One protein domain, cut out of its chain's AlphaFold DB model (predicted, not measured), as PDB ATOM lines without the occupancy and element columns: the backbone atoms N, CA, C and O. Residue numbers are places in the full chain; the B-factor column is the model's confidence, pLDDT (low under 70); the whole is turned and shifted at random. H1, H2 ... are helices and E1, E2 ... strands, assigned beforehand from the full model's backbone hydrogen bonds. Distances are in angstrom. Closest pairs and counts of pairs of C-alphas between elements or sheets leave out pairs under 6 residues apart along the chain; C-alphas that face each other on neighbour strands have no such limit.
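Overview. This is residues 4 to 70 of the 70 residues of an uncharacterized protein of Nonomuraea wenchangensis (UniProt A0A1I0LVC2). A small antiparallel sheet of three strands, with E1 between E2 and E3, has the helix H2 packed over one face and running along E1, while the loop residues 13 to 18 and 57 to 63 lie toward the other face. The short helix H1 sits beside the edge strand E2, just after residues 19 to 20, which pair with that strand and lengthen the row of strands a little. The printed part has 67 residues with three named strands and two named helices, in the order E1, H1, H2, E2, E3, and the sheet's order is E2, E1, E3, antiparallel throughout. The class is mixed, helices and strands, though only 29 of the 67 residues are in named elements. The whole is compact and rounded, with a radius of gyration of the C-alphas of 10.9 A and spans of 25 by 23 by 20 A.

Along the chain. The inner strand E1 takes residues 4 to 9 and is 16.7 A long from first to last C-alpha; C-alpha 4 is at (130.420, 91.500, 221.664). The longest strand, E2, takes residues 50 to 56 and is 20.1 A long. E3 takes residues 67 to 69, 6.9 A from first to last C-alpha, and C-alpha 69 is at (132.837, 87.869, 220.501). H2, the longest helix, takes residues 33 to 41 and is 12.4 A long, beginning at C-alpha 33 at (126.829, 77.365, 224.443). H1 takes residues 21 to 24 and measures 5.0 A.

Arrangement. E1 is the inner strand of the sheet, and E2 and E3 are its edge strands. E2 and E1 are antiparallel, with 153 degrees between their directions. C-alphas 54 and 5 face each other at 4.8 A, and across this pair N 6 and O 53 as well as N 53 and O 6 are within hydrogen-bond range, each at 2.9 A. E1 and E3 are antiparallel at 159 degrees; C-alphas 4 and 69 face each other at 4.5 A, N 5 and O 68 are 2.8 A apart, and N 68 and O 5 are 3.1 A apart. H2 is on the sheet at a height of 8.9 A, over E1, and runs along the strands, its line and that of E1 standing at 20 degrees on the local plane. The closest C-alphas of H2 and E1 are those of Ala 39 and Ser 7, 6.5 A apart. Those of H2 and E3 are Ala 35 and Leu 68, at 7.1 A. H1 is on the same face of the sheet as H2, but over none of the strands, and with a height of 4.1 A it is only just above the sheet's level. The closest C-alphas of H1 and E2 are those of Leu 21 and Tyr 53, 5.1 A apart. Residues 19 to 20 pair antiparallel with residues 53 to 54 of E2. H1 and H2 are apart. In H2 every O i to N i+4 pair is within hydrogen-bond range; H1 is too short for such a pair, and its one O i to N i+3 pair is within range.

Size, cuts and confidence. The two C-alphas farthest apart are those of Ser 47 and Glu 59, at 29.2 A, whereas the first and last printed C-alphas, of Thr 4 and Ile 70, are 6.2 A apart. The printed part has no cut and ends at the chain's last residue. The link from E1 to H1, 11 residues, is long; those from H1 to H2, H2 to E2 and E2 to E3 are short but not tight. The mean pLDDT of the printed part of this model is 80.6, and residue 45, residues 47 to 50 and residues 57 to 61 are under 70.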
ATOM      1  N   THR A   4     129.599  91.662 220.462       86.19
ATOM      2  CA  THR A   4     130.420  91.500 221.664       86.19
ATOM      3  C   THR A   4     129.515  91.434 222.885       86.19
ATOM      4  O   THR A   4     128.747  92.366 223.121       86.19
ATOM      5  N   LEU A   5     129.609  90.344 223.645       87.31
ATOM      6  CA  LEU A   5     129.041  90.216 224.982       87.31
ATOM      7  C   LEU A   5     129.920  90.941 225.995       87.31
ATOM      8  O   LEU A   5     131.146  90.860 225.918       87.31
ATOM      9  N   ILE A   6     129.285  91.599 226.959       88.12
ATOM     10  CA  ILE A   6     129.920  92.279 228.088       88.12
ATOM     11  C   ILE A   6     129.208  91.826 229.361       88.12
ATOM     12  O   ILE A   6     127.985  91.948 229.445       88.12
ATOM     13  N   SER A   7     129.962  91.330 230.344       86.44
ATOM     14  CA  SER A   7     129.454  91.131 231.711       86.44
ATOM     15  C   SER A   7     129.800  92.350 232.567       86.44
ATOM     16  O   SER A   7     130.931  92.841 232.509       86.44
ATOM     17  N   ALA A   8     128.835  92.853 233.339       83.81
ATOM     18  CA  ALA A   8     129.016  94.013 234.206       83.81
ATOM     19  C   ALA A   8     128.206  93.911 235.505       83.81
ATOM     20  O   ALA A   8     127.145  93.282 235.558       83.81
ATOM     21  N   SER A   9     128.686  94.591 236.549       81.38
ATOM     22  CA  SER A   9     127.968  94.695 237.822       81.38
ATOM     23  C   SER A   9     126.890  95.782 237.760       81.38
ATOM     24  O   SER A   9     127.061  96.813 237.106       81.38
ATOM     25  N   ALA A  10     125.778  95.612 238.482       72.44
ATOM     26  CA  ALA A  10     124.793  96.684 238.625       72.44
ATOM     27  C   ALA A  10     125.433  97.975 239.169       72.44
ATOM     28  O   ALA A  10     126.075  97.982 240.220       72.44
ATOM     29  N   GLY A  11     125.194  99.088 238.472       70.56
ATOM     30  CA  GLY A  11     125.712 100.412 238.830       70.56
ATOM     31  C   GLY A  11     126.984 100.822 238.089       70.56
ATOM     32  O   GLY A  11     127.390 101.981 238.197       70.56
ATOM     33  N   ASP A  12     127.572  99.918 237.308       80.06
ATOM     34  CA  ASP A  12     128.658 100.243 236.396       80.06
ATOM     35  C   ASP A  12     128.213 101.193 235.269       80.06
ATOM     36  O   ASP A  12     127.081 101.146 234.783       80.06
ATOM     37  N   ILE A  13     129.128 102.066 234.827       79.75
ATOM     38  CA  ILE A  13     128.885 102.959 233.685       79.75
ATOM     39  C   ILE A  13     129.170 102.183 232.404       79.75
ATOM     40  O   ILE A  13     130.324 101.894 232.090       79.75
ATOM     41  N   MET A  14     128.108 101.872 231.666       81.38
ATOM     42  CA  MET A  14     128.211 101.117 230.424       81.38
ATOM     43  C   MET A  14     128.843 101.936 229.290       81.38
ATOM     44  O   MET A  14     128.601 103.144 229.194       81.38
ATOM     45  N   PRO A  15     129.625 101.290 228.407       80.25
ATOM     46  CA  PRO A  15     130.141 101.928 227.205       80.25
ATOM     47  C   PRO A  15     129.002 102.334 226.260       80.25
ATOM     48  O   PRO A  15     127.931 101.722 226.231       80.25
ATOM     49  N   GLU A  16     129.232 103.388 225.475       82.56
ATOM     50  CA  GLU A  16     128.238 103.890 224.527       82.56
ATOM     51  C   GLU A  16     127.854 102.793 223.519       82.56
ATOM     52  O   GLU A  16     128.714 102.173 222.897       82.56
ATOM     53  N   GLY A  17     126.552 102.537 223.375       81.94
ATOM     54  CA  GLY A  17     126.027 101.507 222.473       81.94
ATOM     55  C   GLY A  17     125.850 100.115 223.090       81.94
ATOM     56  O   GLY A  17     125.302  99.246 222.413       81.94
ATOM     57  N   ALA A  18     126.237  99.899 224.352       86.56
ATOM     58  CA  ALA A  18     125.864  98.693 225.089       86.56
ATOM     59  C   ALA A  18     124.356  98.659 225.354       86.56
ATOM     60  O   ALA A  18     123.775  99.600 225.898       86.56
ATOM     61  N   VAL A  19     123.726  97.555 224.966       87.25
ATOM     62  CA  VAL A  19     122.303  97.288 225.191       87.25
ATOM     63  C   VAL A  19     122.192  96.030 226.033       87.25
ATOM     64  O   VAL A  19     122.829  95.034 225.711       87.25
ATOM     65  N   GLU A  20     121.400  96.050 227.101       85.75
ATOM     66  CA  GLU A  20     121.144  94.843 227.896       85.75
ATOM     67  C   GLU A  20     120.638  93.708 226.994       85.75
ATOM     68  O   GLU A  20     119.786  93.942 226.132       85.75
ATOM     69  N   LEU A  21     121.117  92.477 227.197       85.19
ATOM     70  CA  LEU A  21     120.727  91.316 226.391       85.19
ATOM     71  C   LEU A  21     119.196  91.196 226.318       85.19
ATOM     72  O   LEU A  21     118.637  91.132 225.225       85.19
ATOM     73  N   ALA A  22     118.517  91.323 227.463       81.44
ATOM     74  CA  ALA A  22     117.058  91.282 227.563       81.44
ATOM     75  C   ALA A  22     116.343  92.391 226.760       81.44
ATOM     76  O   ALA A  22     115.218  92.197 226.301       81.44
ATOM     77  N   ALA A  23     116.982  93.549 226.568       84.75
ATOM     78  CA  ALA A  23     116.454  94.667 225.780       84.75
ATOM     79  C   ALA A  23     116.869  94.608 224.298       84.75
ATOM     80  O   ALA A  23     116.244  95.254 223.455       84.75
ATOM     81  N   SER A  24     117.903  93.831 223.967       81.75
ATOM     82  CA  SER A  24     118.423  93.678 222.605       81.75
ATOM     83  C   SER A  24     117.522  92.835 221.694       81.75
ATOM     84  O   SER A  24     117.672  92.867 220.472       81.75
ATOM     85  N   GLY A  25     116.576  92.096 222.283       82.06
ATOM     86  CA  GLY A  25     115.715  91.149 221.576       82.06
ATOM     87  C   GLY A  25     116.385  89.807 221.268       82.06
ATOM     88  O   GLY A  25     115.806  89.013 220.533       82.06
ATOM     89  N   ILE A  26     117.583  89.566 221.807       83.19
ATOM     90  CA  ILE A  26     118.270  88.271 221.788       83.19
ATOM     91  C   ILE A  26     117.884  87.524 223.062       83.19
ATOM     92  O   ILE A  26     118.036  88.067 224.158       83.19
ATOM     93  N   ASP A  27     117.387  86.297 222.919       84.75
ATOM     94  CA  ASP A  27     117.131  85.435 224.068       84.75
ATOM     95  C   ASP A  27     118.445  84.816 224.568       84.75
ATOM     96  O   ASP A  27     119.360  84.534 223.791       84.75
ATOM     97  N   TRP A  28     118.546  84.584 225.874       84.00
ATOM     98  CA  TRP A  28     119.680  83.878 226.467       84.00
ATOM     99  C   TRP A  28     119.853  82.484 225.857       84.00
ATOM    100  O   TRP A  28     120.973  82.076 225.546       84.00
ATOM    101  N   ASP A  29     118.739  81.792 225.615       86.88
ATOM    102  CA  ASP A  29     118.730  80.447 225.034       86.88
ATOM    103  C   ASP A  29     119.194  80.427 223.563       86.88
ATOM    104  O   ASP A  29     119.607  79.377 223.063       86.88
ATOM    105  N   ASP A  30     119.177  81.579 222.882       87.44
ATOM    106  CA  ASP A  30     119.674  81.732 221.510       87.44
ATOM    107  C   ASP A  30     121.195  81.965 221.453       87.44
ATOM    108  O   ASP A  30     121.802  81.881 220.377       87.44
ATOM    109  N   LEU A  31     121.838  82.258 222.590       84.69
ATOM    110  CA  LEU A  31     123.286  82.432 222.641       84.69
ATOM    111  C   LEU A  31     124.006  81.094 222.415       84.69
ATOM    112  O   LEU A  31     123.566  80.056 222.912       84.69
ATOM    113  N   PRO A  32     125.165  81.089 221.732       89.25
ATOM    114  CA  PRO A  32     126.003  79.899 221.640       89.25
ATOM    115  C   PRO A  32     126.382  79.345 223.023       89.25
ATOM    116  O   PRO A  32     126.651  80.108 223.945       89.25
ATOM    117  N   GLU A  33     126.518  78.022 223.156       89.06
ATOM    118  CA  GLU A  33     126.829  77.365 224.443       89.06
ATOM    119  C   GLU A  33     128.088  77.935 225.125       89.06
ATOM    120  O   GLU A  33     128.086  78.226 226.318       89.06
ATOM    121  N   HIS A  34     129.151  78.187 224.354       88.81
ATOM    122  CA  HIS A  34     130.385  78.785 224.873       88.81
ATOM    123  C   HIS A  34     130.186  80.217 225.396       88.81
ATOM    124  O   HIS A  34     130.914  80.655 226.281       88.81
ATOM    125  N   ALA A  35     129.203  80.939 224.859       88.19
ATOM    126  CA  ALA A  35     128.873  82.294 225.263       88.19
ATOM    127  C   ALA A  35     128.075  82.320 226.564       88.19
ATOM    128  O   ALA A  35     128.371  83.120 227.449       88.19
ATOM    129  N   GLN A  36     127.135  81.385 226.709       88.06
ATOM    130  CA  GLN A  36     126.413  81.164 227.960       88.06
ATOM    131  C   GLN A  36     127.370  80.743 229.083       88.06
ATOM    132  O   GLN A  36     127.318  81.287 230.189       88.06
ATOM    133  N   GLN A  37     128.289  79.816 228.787       89.94
ATOM    134  CA  GLN A  37     129.300  79.374 229.746       89.94
ATOM    135  C   GLN A  37     130.203  80.535 230.176       89.94
ATOM    136  O   GLN A  37     130.377  80.767 231.369       89.94
ATOM    137  N   TRP A  38     130.731  81.293 229.215       90.31
ATOM    138  CA  TRP A  38     131.571  82.454 229.496       90.31
ATOM    139  C   TRP A  38     130.841  83.501 230.345       90.31
ATOM    140  O   TRP A  38     131.408  84.000 231.313       90.31
ATOM    141  N   ALA A  39     129.585  83.809 230.017       87.25
ATOM    142  CA  ALA A  39     128.785  84.771 230.765       87.25
ATOM    143  C   ALA A  39     128.540  84.291 232.205       87.25
ATOM    144  O   ALA A  39     128.723  85.070 233.135       87.25
ATOM    145  N   THR A  40     128.255  82.999 232.406       86.62
ATOM    146  CA  THR A  40     128.125  82.401 233.748       86.62
ATOM    147  C   THR A  40     129.428  82.511 234.548       86.62
ATOM    148  O   THR A  40     129.412  82.945 235.694       86.62
ATOM    149  N   GLU A  41     130.580  82.199 233.940       87.44
ATOM    150  CA  GLU A  41     131.902  82.310 234.586       87.44
ATOM    151  C   GLU A  41     132.269  83.748 234.992       87.44
ATOM    152  O   GLU A  41     133.087  83.948 235.893       87.44
ATOM    153  N   HIS A  42     131.671  84.745 234.337       82.00
ATOM    154  CA  HIS A  42     131.867  86.166 234.628       82.00
ATOM    155  C   HIS A  42     130.718  86.760 235.446       82.00
ATOM    156  O   HIS A  42     130.553  87.983 235.448       82.00
ATOM    157  N   GLY A  43     129.945  85.908 236.125       77.19
ATOM    158  CA  GLY A  43     128.889  86.333 237.027       77.19
ATOM    159  C   GLY A  43     127.684  86.878 236.280       77.19
ATOM    160  O   GLY A  43     127.188  87.927 236.610       77.19
ATOM    161  N   TYR A  44     127.207  86.246 235.214       77.81
ATOM    162  CA  TYR A  44     125.873  86.535 234.685       77.81
ATOM    163  C   TYR A  44     124.971  85.331 234.921       77.81
ATOM    164  O   TYR A  44     125.346  84.198 234.629       77.81
ATOM    165  N   GLY A  45     123.777  85.573 235.465       67.06
ATOM    166  CA  GLY A  45     122.845  84.514 235.860       67.06
ATOM    167  C   GLY A  45     123.076  83.939 237.266       67.06
ATOM    168  O   GLY A  45     122.283  83.099 237.692       67.06
ATOM    169  N   GLU A  46     124.097  84.395 238.006       71.31
ATOM    170  CA  GLU A  46     124.305  84.019 239.418       71.31
ATOM    171  C   GLU A  46     123.483  84.894 240.391       71.31
ATOM    172  O   GLU A  46     123.024  84.407 241.429       71.31
ATOM    173  N   SER A  47     123.223  86.158 240.035       68.81
ATOM    174  CA  SER A  47     122.437  87.133 240.805       68.81
ATOM    175  C   SER A  47     121.479  87.941 239.926       68.81
ATOM    176  O   SER A  47     121.724  88.194 238.751       68.81
ATOM    177  N   GLU A  48     120.403  88.445 240.534       64.94
ATOM    178  CA  GLU A  48     119.469  89.406 239.921       64.94
ATOM    179  C   GLU A  48     120.090  90.797 239.659       64.94
ATOM    180  O   GLU A  48     119.482  91.632 238.992       64.94
ATOM    181  N   HIS A  49     121.292  91.056 240.187       63.22
ATOM    182  CA  HIS A  49     122.027  92.320 240.036       63.22
ATOM    183  C   HIS A  49     123.115  92.260 238.956       63.22
ATOM    184  O   HIS A  49     123.875  93.213 238.784       63.22
ATOM    185  N   GLU A  50     123.234  91.134 238.269       64.50
ATOM    186  CA  GLU A  50     124.261  90.913 237.266       64.50
ATOM    187  C   GLU A  50     123.651  91.015 235.871       64.50
ATOM    188  O   GLU A  50     122.644  90.373 235.562       64.50
ATOM    189  N   LEU A  51     124.234  91.874 235.034       78.19
ATOM    190  CA  LEU A  51     123.638  92.289 233.769       78.19
ATOM    191  C   LEU A  51     124.588  91.962 232.613       78.19
ATOM    192  O   LEU A  51     125.772  92.296 232.648       78.19
ATOM    193  N   LEU A  52     124.049  91.313 231.578       84.94
ATOM    194  CA  LEU A  52     124.748  91.039 230.328       84.94
ATOM    195  C   LEU A  52     124.333  92.080 229.306       84.94
ATOM    196  O   LEU A  52     123.141  92.347 229.134       84.94
ATOM    197  N   TYR A  53     125.309  92.608 228.588       87.00
ATOM    198  CA  TYR A  53     125.097  93.579 227.530       87.00
ATOM    199  C   TYR A  53     125.668  93.066 226.220       87.00
ATOM    200  O   TYR A  53     126.624  92.292 226.190       87.00
ATOM    201  N   VAL A  54     125.081  93.534 225.128       87.25
ATOM    202  CA  VAL A  54     125.540  93.293 223.770       87.25
ATOM    203  C   VAL A  54     125.867  94.619 223.107       87.25
ATOM    204  O   VAL A  54     125.124  95.595 223.241       87.25
ATOM    205  N   ILE A  55     126.968  94.646 222.363       84.00
ATOM    206  CA  ILE A  55     127.263  95.736 221.433       84.00
ATOM    207  C   ILE A  55     127.208  95.188 220.009       84.00
ATOM    208  O   ILE A  55     128.005  94.308 219.652       84.00
ATOM    209  N   PRO A  56     126.289  95.699 219.172       72.88
ATOM    210  CA  PRO A  56     126.332  95.438 217.748       72.88
ATOM    211  C   PRO A  56     127.520  96.205 217.148       72.88
ATOM    212  O   PRO A  56     127.499  97.431 217.084       72.88
ATOM    213  N   ASN A  57     128.521  95.461 216.666       69.06
ATOM    214  CA  ASN A  57     129.809  95.918 216.116       69.06
ATOM    215  C   ASN A  57     130.897  96.258 217.156       69.06
ATOM    216  O   ASN A  57     130.742  97.118 218.012       69.06
ATOM    217  N   HIS A  58     132.066  95.635 216.995       65.19
ATOM    218  CA  HIS A  58     133.256  95.748 217.856       65.19
ATOM    219  C   HIS A  58     133.990  97.114 217.752       65.19
ATOM    220  O   HIS A  58     135.151  97.240 218.122       65.19
ATOM    221  N   GLU A  59     133.385  98.168 217.207       66.44
ATOM    222  CA  GLU A  59     134.099  99.449 217.015       66.44
ATOM    223  C   GLU A  59     134.255 100.268 218.311       66.44
ATOM    224  O   GLU A  59     134.882 101.325 218.300       66.44
ATOM    225  N   VAL A  60     133.723  99.773 219.431       67.19
ATOM    226  CA  VAL A  60     133.824 100.401 220.753       67.19
ATOM    227  C   VAL A  60     135.027  99.829 221.510       67.19
ATOM    228  O   VAL A  60     135.169  98.611 221.621       67.19
ATOM    229  N   GLU A  61     135.895 100.694 222.042       68.06
ATOM    230  CA  GLU A  61     136.949 100.282 222.979       68.06
ATOM    231  C   GLU A  61     136.315  99.826 224.301       68.06
ATOM    232  O   GLU A  61     135.639 100.595 224.984       68.06
ATOM    233  N   LEU A  62     136.539  98.559 224.659       73.44
ATOM    234  CA  LEU A  62     135.996  97.908 225.856       73.44
ATOM    235  C   LEU A  62     137.092  97.635 226.890       73.44
ATOM    236  O   LEU A  62     137.134  96.578 227.521       73.44
ATOM    237  N   ASP A  63     138.002  98.592 227.051       76.88
ATOM    238  CA  ASP A  63     139.135  98.467 227.962       76.88
ATOM    239  C   ASP A  63     138.671  98.277 229.412       76.88
ATOM    240  O   ASP A  63     137.933  99.089 229.971       76.88
ATOM    241  N   GLY A  64     139.135  97.186 230.027       74.44
ATOM    242  CA  GLY A  64     138.819  96.832 231.412       74.44
ATOM    243  C   GLY A  64     137.537  96.017 231.603       74.44
ATOM    244  O   GLY A  64     137.270  95.615 232.733       74.44
ATOM    245  N   TRP A  65     136.791  95.721 230.534       80.38
ATOM    246  CA  TRP A  65     135.584  94.896 230.597       80.38
ATOM    247  C   TRP A  65     135.866  93.445 230.195       80.38
ATOM    248  O   TRP A  65     136.581  93.204 229.214       80.38
ATOM    249  N   PRO A  66     135.286  92.451 230.890       82.06
ATOM    250  CA  PRO A  66     135.259  91.092 230.376       82.06
ATOM    251  C   PRO A  66     134.385  91.076 229.116       82.06
ATOM    252  O   PRO A  66     133.219  91.466 229.160       82.06
ATOM    253  N   THR A  67     134.957  90.637 227.990       86.25
ATOM    254  CA  THR A  67     134.268  90.596 226.694       86.25
ATOM    255  C   THR A  67     134.403  89.253 225.979       86.25
ATOM    256  O   THR A  67     135.425  88.575 226.098       86.25
ATOM    257  N   LEU A  68     133.381  88.888 225.197       84.06
ATOM    258  CA  LEU A  68     133.400  87.728 224.300       84.06
ATOM    259  C   LEU A  68     132.740  88.063 222.960       84.06
ATOM    260  O   LEU A  68     131.644  88.610 222.928       84.06
ATOM    261  N   ILE A  69     133.382  87.692 221.853       83.69
ATOM    262  CA  ILE A  69     132.837  87.869 220.501       83.69
ATOM    263  C   ILE A  69     131.988  86.651 220.115       83.69
ATOM    264  O   ILE A  69     132.481  85.525 220.197       83.69
ATOM    265  N   ILE A  70     130.758  86.891 219.652       80.44
ATOM    266  CA  ILE A  70     129.775  85.878 219.227       80.44
ATOM    267  C   ILE A  70     129.186  86.162 217.840       80.44
ATOM    268  O   ILE A  70     129.185  87.339 217.395       80.44
TER     269      ILE A  70